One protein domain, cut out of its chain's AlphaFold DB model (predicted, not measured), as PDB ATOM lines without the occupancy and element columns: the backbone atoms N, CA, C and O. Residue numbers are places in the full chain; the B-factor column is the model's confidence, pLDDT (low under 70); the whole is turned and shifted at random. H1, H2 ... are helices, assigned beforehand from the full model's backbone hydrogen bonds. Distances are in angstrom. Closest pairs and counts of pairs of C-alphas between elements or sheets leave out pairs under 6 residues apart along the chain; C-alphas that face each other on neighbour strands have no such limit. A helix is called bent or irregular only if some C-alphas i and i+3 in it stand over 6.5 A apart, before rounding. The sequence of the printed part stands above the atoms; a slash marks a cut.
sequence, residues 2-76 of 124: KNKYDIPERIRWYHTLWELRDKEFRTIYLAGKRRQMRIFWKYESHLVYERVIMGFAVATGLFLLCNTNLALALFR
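AT A GLANCE: This is residues 2 to 76 of the 124 residues of an uncharacterized protein of Trypanosoma theileri (UniProt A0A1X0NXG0). One very long helix, H2, is bent partway into two long arms, H2a and H2b, which open as a wide V, and a shorter helix turns off at each far end of the V: H1 beside the beginning of H2a, H3 at a corner after H2b. There is no packed core, and the first printed residues trail away before H1. The printed part has 75 residues, with three named helices in the order H1, H2, H3 and no named strand; the class is all helix. The whole is extended, with a radius of gyration of the C-alphas of 22.3 A and spans of 66 by 26 by 22 A.

HOW THE PARTS SIT: Begin with H2, residues 23 to 66, which by its hydrogen bonds was assigned as one helix but is bent: C-alphas 43 and 46 are 7.1 A apart. Its arms are H2a, residues 23 to 43, and H2b, residues 46 to 66, and their lines stand at a steep tilt of 63 degrees. Look next at H1, residues 9 to 19, which is close to H2a but not clearly touching it; their closest C-alphas, those of Glu 19 and Phe 25, are 6.6 A apart. H1 and H2a run opposite ways at a steep tilt of 51 degrees. At the other end, H2b and H3, residues 68 to 74, only just touch, with 3 pairs of C-alphas within 8 A, and touch only at the corner. H2b touches H3 with residues 64 to 65 alone, and the closest C-alphas of the two, those of Leu 64 and Ala 71, are 5.3 A apart. H2b and H3 run opposite ways at a steep tilt of 64 degrees. H1 is apart from H2b and H3, and H2a is apart from H3. In H2a, H2b and H3 every O i to N i+4 pair is within hydrogen-bond range; in H1, 5 of 7 are.

IN THESE COORDINATES: Find C-alpha 23 at (7.717, -23.878, 14.986); from there H2a runs 30.1 A to C-alpha 43 at (27.065, -45.665, 7.385). H2b then runs 29.8 A from C-alpha 46 to C-alpha 66. H1 is 15.6 A long and irregular, with C-alphas 10 and 13 standing 7.2 A apart. H3 is 10.0 A long and ends at C-alpha 74, (21.172, -78.270, 23.036).

THE WHOLE: The C-alphas of Lys 2 and Arg 76 are the two farthest apart, at 69.2 A. The printed part has no cut, and both links, H1 to H2 and H2 to H3, are tight. The mean pLDDT of the printed part is 78.5; look for values under 70 at residues 2 to 7 and 66 to 76.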
ATOM      1  N   LYS A   2      30.268 -13.206  21.859       47.09
ATOM      2  CA  LYS A   2      30.203 -14.638  22.213       47.09
ATOM      3  C   LYS A   2      29.133 -15.300  21.345       47.09
ATOM      4  O   LYS A   2      28.006 -14.810  21.303       47.09
ATOM      5  N   ASN A   3      29.501 -16.361  20.634       54.78
ATOM      6  CA  ASN A   3      28.578 -17.105  19.789       54.78
ATOM      7  C   ASN A   3      27.489 -17.698  20.698       54.78
ATOM      8  O   ASN A   3      27.811 -18.401  21.654       54.78
ATOM      9  N   LYS A   4      26.208 -17.384  20.456       59.38
ATOM     10  CA  LYS A   4      25.081 -17.805  21.323       59.38
ATOM     11  C   LYS A   4      24.966 -19.330  21.485       59.38
ATOM     12  O   LYS A   4      24.245 -19.790  22.362       59.38
ATOM     13  N   TYR A   5      25.686 -20.087  20.659       57.88
ATOM     14  CA  TYR A   5      25.653 -21.542  20.584       57.88
ATOM     15  C   TYR A   5      26.822 -22.248  21.293       57.88
ATOM     16  O   TYR A   5      26.833 -23.476  21.321       57.88
ATOM     17  N   ASP A   6      27.751 -21.514  21.924       64.44
ATOM     18  CA  ASP A   6      28.767 -22.088  22.828       64.44
ATOM     19  C   ASP A   6      28.163 -22.364  24.213       64.44
ATOM     20  O   ASP A   6      28.538 -21.789  25.238       64.44
ATOM     21  N   ILE A   7      27.151 -23.227  24.230       67.75
ATOM     22  CA  ILE A   7      26.469 -23.650  25.449       67.75
ATOM     23  C   ILE A   7      27.192 -24.894  25.980       67.75
ATOM     24  O   ILE A   7      27.409 -25.837  25.211       67.75
ATOM     25  N   PRO A   8      27.527 -24.952  27.285       76.00
ATOM     26  CA  PRO A   8      28.102 -26.144  27.897       76.00
ATOM     27  C   PRO A   8      27.258 -27.384  27.593       76.00
ATOM     28  O   PRO A   8      26.036 -27.370  27.747       76.00
ATOM     29  N   GLU A   9      27.910 -28.479  27.206       71.31
ATOM     30  CA  GLU A   9      27.250 -29.693  26.706       71.31
ATOM     31  C   GLU A   9      26.219 -30.271  27.695       71.31
ATOM     32  O   GLU A   9      25.157 -30.746  27.294       71.31
ATOM     33  N   ARG A  10      26.461 -30.092  29.003       74.81
ATOM     34  CA  ARG A  10      25.543 -30.465  30.093       74.81
ATOM     35  C   ARG A  10      24.197 -29.731  30.096       74.81
ATOM     36  O   ARG A  10      23.229 -30.279  30.608       74.81
ATOM     37  N   ILE A  11      24.130 -28.510  29.567       78.25
ATOM     38  CA  ILE A  11      22.937 -27.637  29.606       78.25
ATOM     39  C   ILE A  11      22.297 -27.535  28.211       78.25
ATOM     40  O   ILE A  11      21.156 -27.108  28.047       78.25
ATOM     41  N   ARG A  12      23.013 -27.988  27.182       77.62
ATOM     42  CA  ARG A  12      22.607 -27.892  25.781       77.62
ATOM     43  C   ARG A  12      21.241 -28.523  25.506       77.62
ATOM     44  O   ARG A  12      20.481 -27.941  24.747       77.62
ATOM     45  N   TRP A  13      20.910 -29.642  26.158       79.31
ATOM     46  CA  TRP A  13      19.613 -30.322  26.010       79.31
ATOM     47  C   TRP A  13      18.432 -29.467  26.488       79.31
ATOM     48  O   TRP A  13      17.380 -29.466  25.856       79.31
ATOM     49  N   TYR A  14      18.609 -28.709  27.573       80.31
ATOM     50  CA  TYR A  14      17.573 -27.831  28.111       80.31
ATOM     51  C   TYR A  14      17.283 -26.679  27.143       80.31
ATOM     52  O   TYR A  14      16.126 -26.369  26.864       80.31
ATOM     53  N   HIS A  15      18.333 -26.098  26.557       80.06
ATOM     54  CA  HIS A  15      18.194 -25.043  25.556       80.06
ATOM     55  C   HIS A  15      17.546 -25.537  24.262       80.06
ATOM     56  O   HIS A  15      16.632 -24.882  23.769       80.06
ATOM     57  N   THR A  16      17.918 -26.716  23.750       81.38
ATOM     58  CA  THR A  16      17.226 -27.286  22.584       81.38
ATOM     59  C   THR A  16      15.758 -27.590  22.871       81.38
ATOM     60  O   THR A  16      14.926 -27.382  21.993       81.38
ATOM     61  N   LEU A  17      15.411 -28.058  24.076       83.06
ATOM     62  CA  LEU A  17      14.010 -28.255  24.472       83.06
ATOM     63  C   LEU A  17      13.235 -26.938  24.552       83.06
ATOM     64  O   LEU A  17      12.079 -26.884  24.139       83.06
ATOM     65  N   TRP A  18      13.871 -25.878  25.044       84.75
ATOM     66  CA  TRP A  18      13.276 -24.548  25.086       84.75
ATOM     67  C   TRP A  18      13.039 -23.975  23.677       84.75
ATOM     68  O   TRP A  18      11.967 -23.441  23.392       84.75
ATOM     69  N   GLU A  19      14.005 -24.142  22.771       84.50
ATOM     70  CA  GLU A  19      13.934 -23.678  21.377       84.50
ATOM     71  C   GLU A  19      12.963 -24.506  20.517       84.50
ATOM     72  O   GLU A  19      12.362 -23.982  19.584       84.50
ATOM     73  N   LEU A  20      12.705 -25.769  20.874       83.94
ATOM     74  CA  LEU A  20      11.707 -26.632  20.220       83.94
ATOM     75  C   LEU A  20      10.266 -26.095  20.291       83.94
ATOM     76  O   LEU A  20       9.394 -26.599  19.573       83.94
ATOM     77  N   ARG A  21      10.002 -25.087  21.133       83.69
ATOM     78  CA  ARG A  21       8.723 -24.365  21.175       83.69
ATOM     79  C   ARG A  21       8.488 -23.530  19.915       83.69
ATOM     80  O   ARG A  21       7.337 -23.351  19.521       83.69
ATOM     81  N   ASP A  22       9.551 -23.031  19.289       89.38
ATOM     82  CA  ASP A  22       9.457 -22.307  18.027       89.38
ATOM     83  C   ASP A  22       9.206 -23.287  16.868       89.38
ATOM     84  O   ASP A  22       9.889 -24.304  16.706       89.38
ATOM     85  N   LYS A  23       8.179 -22.999  16.062       88.88
ATOM     86  CA  LYS A  23       7.717 -23.878  14.986       88.88
ATOM     87  C   LYS A  23       8.768 -24.012  13.884       88.88
ATOM     88  O   LYS A  23       8.900 -25.112  13.346       88.88
ATOM     89  N   GLU A  24       9.499 -22.942  13.576       89.62
ATOM     90  CA  GLU A  24      10.540 -22.937  12.539       89.62
ATOM     91  C   GLU A  24      11.785 -23.697  12.993       89.62
ATOM     92  O   GLU A  24      12.279 -24.584  12.293       89.62
ATOM     93  N   PHE A  25      12.241 -23.431  14.218       88.12
ATOM     94  CA  PHE A  25      13.345 -24.182  14.804       88.12
ATOM     95  C   PHE A  25      13.020 -25.677  14.883       88.12
ATOM     96  O   PHE A  25      13.832 -26.521  14.503       88.12
ATOM     97  N   ARG A  26      11.800 -26.029  15.308       87.31
ATOM     98  CA  ARG A  26      11.362 -27.422  15.431       87.31
ATOM     99  C   ARG A  26      11.389 -28.172  14.104       87.31
ATOM    100  O   ARG A  26      11.849 -29.314  14.073       87.31
ATOM    101  N   THR A  27      10.896 -27.585  13.015       88.75
ATOM    102  CA  THR A  27      10.894 -28.257  11.705       88.75
ATOM    103  C   THR A  27      12.313 -28.475  11.193       88.75
ATOM    104  O   THR A  27      12.632 -29.586  10.760       88.75
ATOM    105  N   ILE A  28      13.183 -27.470  11.317       89.88
ATOM    106  CA  ILE A  28      14.591 -27.550  10.908       89.88
ATOM    107  C   ILE A  28      15.343 -28.584  11.753       89.88
ATOM    108  O   ILE A  28      16.017 -29.463  11.208       89.88
ATOM    109  N   TYR A  29      15.181 -28.538  13.075       89.31
ATOM    110  CA  TYR A  29      15.823 -29.464  14.004       89.31
ATOM    111  C   TYR A  29      15.397 -30.913  13.745       89.31
ATOM    112  O   TYR A  29      16.247 -31.800  13.626       89.31
ATOM    113  N   LEU A  30      14.093 -31.169  13.586       89.00
ATOM    114  CA  LEU A  30      13.577 -32.508  13.288       89.00
ATOM    115  C   LEU A  30      14.039 -33.009  11.916       89.00
ATOM    116  O   LEU A  30      14.420 -34.174  11.792       89.00
ATOM    117  N   ALA A  31      14.043 -32.157  10.888       90.44
ATOM    118  CA  ALA A  31      14.540 -32.520   9.563       90.44
ATOM    119  C   ALA A  31      16.039 -32.866   9.598       90.44
ATOM    120  O   ALA A  31      16.455 -33.895   9.053       90.44
ATOM    121  N   GLY A  32      16.836 -32.060  10.303       90.81
ATOM    122  CA  GLY A  32      18.258 -32.301  10.535       90.81
ATOM    123  C   GLY A  32      18.505 -33.609  11.284       90.81
ATOM    124  O   GLY A  32      19.292 -34.438  10.829       90.81
ATOM    125  N   LYS A  33      17.768 -33.860  12.372       90.31
ATOM    126  CA  LYS A  33      17.869 -35.106  13.145       90.31
ATOM    127  C   LYS A  33      17.472 -36.334  12.336       90.31
ATOM    128  O   LYS A  33      18.183 -37.331  12.371       90.31
ATOM    129  N   ARG A  34      16.410 -36.260  11.529       90.69
ATOM    130  CA  ARG A  34      16.025 -37.348  10.610       90.69
ATOM    131  C   ARG A  34      17.093 -37.618   9.553       90.69
ATOM    132  O   ARG A  34      17.301 -38.766   9.171       90.69
ATOM    133  N   ARG A  35      17.769 -36.580   9.052       90.19
ATOM    134  CA  ARG A  35      18.898 -36.737   8.123       90.19
ATOM    135  C   ARG A  35      20.101 -37.379   8.814       90.19
ATOM    136  O   ARG A  35      20.642 -38.329   8.262       90.19
ATOM    137  N   GLN A  36      20.472 -36.916  10.007       89.00
ATOM    138  CA  GLN A  36      21.538 -37.520  10.816       89.00
ATOM    139  C   GLN A  36      21.244 -38.992  11.103       89.00
ATOM    140  O   GLN A  36      22.100 -39.833  10.872       89.00
ATOM    141  N   MET A  37      20.010 -39.314  11.495       87.69
ATOM    142  CA  MET A  37      19.581 -40.688  11.733       87.69
ATOM    143  C   MET A  37      19.695 -41.539  10.463       87.69
ATOM    144  O   MET A  37      20.228 -42.637  10.511       87.69
ATOM    145  N   ARG A  38      19.263 -41.033   9.298       89.00
ATOM    146  CA  ARG A  38      19.432 -41.752   8.021       89.00
ATOM    147  C   ARG A  38      20.899 -41.996   7.666       89.00
ATOM    148  O   ARG A  38      21.219 -43.064   7.159       89.00
ATOM    149  N   ILE A  39      21.777 -41.025   7.911       87.94
ATOM    150  CA  ILE A  39      23.221 -41.167   7.675       87.94
ATOM    151  C   ILE A  39      23.796 -42.215   8.631       87.94
ATOM    152  O   ILE A  39      24.461 -43.138   8.176       87.94
ATOM    153  N   PHE A  40      23.458 -42.138   9.916       87.81
ATOM    154  CA  PHE A  40      23.838 -43.130  10.917       87.81
ATOM    155  C   PHE A  40      23.415 -44.546  10.505       87.81
ATOM    156  O   PHE A  40      24.245 -45.443  10.415       87.81
ATOM    157  N   TRP A  41      22.147 -44.740  10.133       84.19
ATOM    158  CA  TRP A  41      21.655 -46.041   9.670       84.19
ATOM    159  C   TRP A  41      22.329 -46.534   8.389       84.19
ATOM    160  O   TRP A  41      22.428 -47.739   8.186       84.19
ATOM    161  N   LYS A  42      22.772 -45.633   7.512       86.12
ATOM    162  CA  LYS A  42      23.419 -46.010   6.253       86.12
ATOM    163  C   LYS A  42      24.904 -46.332   6.426       86.12
ATOM    164  O   LYS A  42      25.401 -47.209   5.730       86.12
ATOM    165  N   TYR A  43      25.603 -45.619   7.306       83.25
ATOM    166  CA  TYR A  43      27.065 -45.665   7.385       83.25
ATOM    167  C   TYR A  43      27.598 -46.235   8.698       83.25
ATOM    168  O   TYR A  43      28.627 -46.892   8.675       83.25
ATOM    169  N   GLU A  44      26.915 -46.047   9.826       81.31
ATOM    170  CA  GLU A  44      27.391 -46.467  11.157       81.31
ATOM    171  C   GLU A  44      26.623 -47.667  11.725       81.31
ATOM    172  O   GLU A  44      27.063 -48.282  12.696       81.31
ATOM    173  N   SER A  45      25.504 -48.052  11.104       78.00
ATOM    174  CA  SER A  45      24.698 -49.198  11.539       78.00
ATOM    175  C   SER A  45      25.492 -50.498  11.606       78.00
ATOM    176  O   SER A  45      25.275 -51.276  12.531       78.00
ATOM    177  N   HIS A  46      26.434 -50.715  10.683       80.88
ATOM    178  CA  HIS A  46      27.269 -51.917  10.659       80.88
ATOM    179  C   HIS A  46      28.125 -52.050  11.928       80.88
ATOM    180  O   HIS A  46      28.148 -53.120  12.525       80.88
ATOM    181  N   LEU A  47      28.725 -50.956  12.414       80.56
ATOM    182  CA  LEU A  47      29.531 -50.955  13.644       80.56
ATOM    183  C   LEU A  47      28.694 -51.299  14.874       80.56
ATOM    184  O   LEU A  47      29.146 -52.003  15.775       80.56
ATOM    185  N   VAL A  48      27.465 -50.785  14.931       78.94
ATOM    186  CA  VAL A  48      26.541 -51.098  16.026       78.94
ATOM    187  C   VAL A  48      26.094 -52.549  15.938       78.94
ATOM    188  O   VAL A  48      26.091 -53.246  16.947       78.94
ATOM    189  N   TYR A  49      25.766 -53.016  14.737       80.00
ATOM    190  CA  TYR A  49      25.337 -54.384  14.491       80.00
ATOM    191  C   TYR A  49      26.427 -55.397  14.865       80.00
ATOM    192  O   TYR A  49      26.148 -56.344  15.595       80.00
ATOM    193  N   GLU A  50      27.680 -55.153  14.477       80.75
ATOM    194  CA  GLU A  50      28.829 -55.984  14.854       80.75
ATOM    195  C   GLU A  50      29.029 -56.044  16.371       80.75
ATOM    196  O   GLU A  50      29.197 -57.128  16.932       80.75
ATOM    197  N   ARG A  51      28.960 -54.899  17.061       83.81
ATOM    198  CA  ARG A  51      29.105 -54.843  18.525       83.81
ATOM    199  C   ARG A  51      27.970 -55.559  19.247       83.81
ATOM    200  O   ARG A  51      28.219 -56.250  20.232       83.81
ATOM    201  N   VAL A  52      26.737 -55.408  18.767       85.50
ATOM    202  CA  VAL A  52      25.563 -56.073  19.345       85.50
ATOM    203  C   VAL A  52      25.627 -57.580  19.111       85.50
ATOM    204  O   VAL A  52      25.391 -58.337  20.049       85.50
ATOM    205  N   ILE A  53      26.006 -58.030  17.911       85.31
ATOM    206  CA  ILE A  53      26.176 -59.457  17.614       85.31
ATOM    207  C   ILE A  53      27.297 -60.061  18.446       85.31
ATOM    208  O   ILE A  53      27.088 -61.116  19.039       85.31
ATOM    209  N   MET A  54      28.464 -59.414  18.530       85.25
ATOM    210  CA  MET A  54      29.542 -59.900  19.392       85.25
ATOM    211  C   MET A  54      29.093 -59.973  20.849       85.25
ATOM    212  O   MET A  54      29.314 -60.988  21.503       85.25
ATOM    213  N   GLY A  55      28.422 -58.932  21.350       87.88
ATOM    214  CA  GLY A  55      27.878 -58.922  22.706       87.88
ATOM    215  C   GLY A  55      26.899 -60.072  22.944       87.88
ATOM    216  O   GLY A  55      26.996 -60.765  23.954       87.88
ATOM    217  N   PHE A  56      26.007 -60.330  21.987       89.81
ATOM    218  CA  PHE A  56      25.066 -61.444  22.043       89.81
ATOM    219  C   PHE A  56      25.775 -62.802  21.996       89.81
ATOM    220  O   PHE A  56      25.470 -63.677  22.803       89.81
ATOM    221  N   ALA A  57      26.757 -62.981  21.110       86.81
ATOM    222  CA  ALA A  57      27.529 -64.214  20.997       86.81
ATOM    223  C   ALA A  57      28.300 -64.521  22.290       86.81
ATOM    224  O   ALA A  57      28.241 -65.644  22.791       86.81
ATOM    225  N   VAL A  58      28.951 -63.514  22.879       87.50
ATOM    226  CA  VAL A  58      29.667 -63.643  24.157       87.50
ATOM    227  C   VAL A  58      28.701 -63.962  25.297       87.50
ATOM    228  O   VAL A  58      28.957 -64.886  26.066       87.50
ATOM    229  N   ALA A  59      27.568 -63.259  25.390       87.19
ATOM    230  CA  ALA A  59      26.556 -63.526  26.413       87.19
ATOM    231  C   ALA A  59      25.985 -64.949  26.300       87.19
ATOM    232  O   ALA A  59      25.841 -65.640  27.305       87.19
ATOM    233  N   THR A  60      25.716 -65.407  25.077       83.31
ATOM    234  CA  THR A  60      25.207 -66.758  24.812       83.31
ATOM    235  C   THR A  60      26.253 -67.819  25.162       83.31
ATOM    236  O   THR A  60      25.926 -68.810  25.811       83.31
ATOM    237  N   GLY A  61      27.524 -67.592  24.809       81.19
ATOM    238  CA  GLY A  61      28.632 -68.471  25.188       81.19
ATOM    239  C   GLY A  61      28.800 -68.580  26.705       81.19
ATOM    240  O   GLY A  61      28.874 -69.684  27.236       81.19
ATOM    241  N   LEU A  62      28.775 -67.450  27.421       82.62
ATOM    242  CA  LEU A  62      28.829 -67.433  28.886       82.62
ATOM    243  C   LEU A  62      27.625 -68.144  29.512       82.62
ATOM    244  O   LEU A  62      27.795 -68.933  30.438       82.62
ATOM    245  N   PHE A  63      26.419 -67.927  28.985       79.25
ATOM    246  CA  PHE A  63      25.211 -68.594  29.467       79.25
ATOM    247  C   PHE A  63      25.281 -70.120  29.308       79.25
ATOM    248  O   PHE A  63      24.903 -70.853  30.223       79.25
ATOM    249  N   LEU A  64      25.799 -70.604  28.177       73.12
ATOM    250  CA  LEU A  64      25.987 -72.034  27.919       73.12
ATOM    251  C   LEU A  64      27.076 -72.648  28.808       73.12
ATOM    252  O   LEU A  64      26.892 -73.754  29.310       73.12
ATOM    253  N   LEU A  65      28.179 -71.931  29.050       72.88
ATOM    254  CA  LEU A  65      29.242 -72.380  29.957       72.88
ATOM    255  C   LEU A  65      28.769 -72.444  31.415       72.88
ATOM    256  O   LEU A  65      29.077 -73.403  32.120       72.88
ATOM    257  N   CYS A  66      27.994 -71.456  31.867       69.94
ATOM    258  CA  CYS A  66      27.437 -71.442  33.221       69.94
ATOM    259  C   CYS A  66      26.321 -72.481  33.414       69.94
ATOM    260  O   CYS A  66      26.129 -72.960  34.530       69.94
ATOM    261  N   ASN A  67      25.611 -72.866  32.348       64.94
ATOM    262  CA  ASN A  67      24.577 -73.898  32.374       64.94
ATOM    263  C   ASN A  67      24.991 -75.133  31.561       64.94
ATOM    264  O   ASN A  67      24.409 -75.440  30.517       64.94
ATOM    265  N   THR A  68      25.953 -75.895  32.088       62.09
ATOM    266  CA  THR A  68      26.455 -77.147  31.487       62.09
ATOM    267  C   THR A  68      25.341 -78.138  31.121       62.09
ATOM    268  O   THR A  68      25.422 -78.789  30.082       62.09
ATOM    269  N   ASN A  69      24.257 -78.199  31.905       57.00
ATOM    270  CA  ASN A  69      23.088 -79.048  31.626       57.00
ATOM    271  C   ASN A  69      22.288 -78.610  30.382       57.00
ATOM    272  O   ASN A  69      21.751 -79.455  29.672       57.00
ATOM    273  N   LEU A  70      22.213 -77.303  30.107       55.44
ATOM    274  CA  LEU A  70      21.513 -76.740  28.944       55.44
ATOM    275  C   LEU A  70      22.359 -76.881  27.676       55.44
ATOM    276  O   LEU A  70      21.829 -77.214  26.621       55.44
ATOM    277  N   ALA A  71      23.677 -76.701  27.793       55.72
ATOM    278  CA  ALA A  71      24.612 -76.968  26.704       55.72
ATOM    279  C   ALA A  71      24.595 -78.450  26.284       55.72
ATOM    280  O   ALA A  71      24.504 -78.741  25.093       55.72
ATOM    281  N   LEU A  72      24.583 -79.388  27.240       57.69
ATOM    282  CA  LEU A  72      24.432 -80.828  26.972       57.69
ATOM    283  C   LEU A  72      23.085 -81.190  26.326       57.69
ATOM    284  O   LEU A  72      23.023 -82.127  25.533       57.69
ATOM    285  N   ALA A  73      22.013 -80.457  26.644       57.88
ATOM    286  CA  ALA A  73      20.694 -80.661  26.048       57.88
ATOM    287  C   ALA A  73      20.584 -80.093  24.619       57.88
ATOM    288  O   ALA A  73      19.941 -80.709  23.773       57.88
ATOM    289  N   LEU A  74      21.218 -78.946  24.340       58.44
ATOM    290  CA  LEU A  74      21.172 -78.270  23.036       58.44
ATOM    291  C   LEU A  74      22.134 -78.870  22.000       58.44
ATOM    292  O   LEU A  74      21.777 -78.965  20.831       58.44
ATOM    293  N   PHE A  75      23.335 -79.296  22.407       57.47
ATOM    294  CA  PHE A  75      24.327 -79.908  21.508       57.47
ATOM    295  C   PHE A  75      24.137 -81.420  21.318       57.47
ATOM    296  O   PHE A  75      25.016 -82.101  20.782       57.47
ATOM    297  N   ARG A  76      23.003 -81.983  21.747       58.94
ATOM    298  CA  ARG A  76      22.746 -83.413  21.587       58.94
ATOM    299  C   ARG A  76      22.409 -83.724  20.125       58.94
ATOM    300  O   ARG A  76      21.440 -83.198  19.586       58.94
TER     301      ARG A  76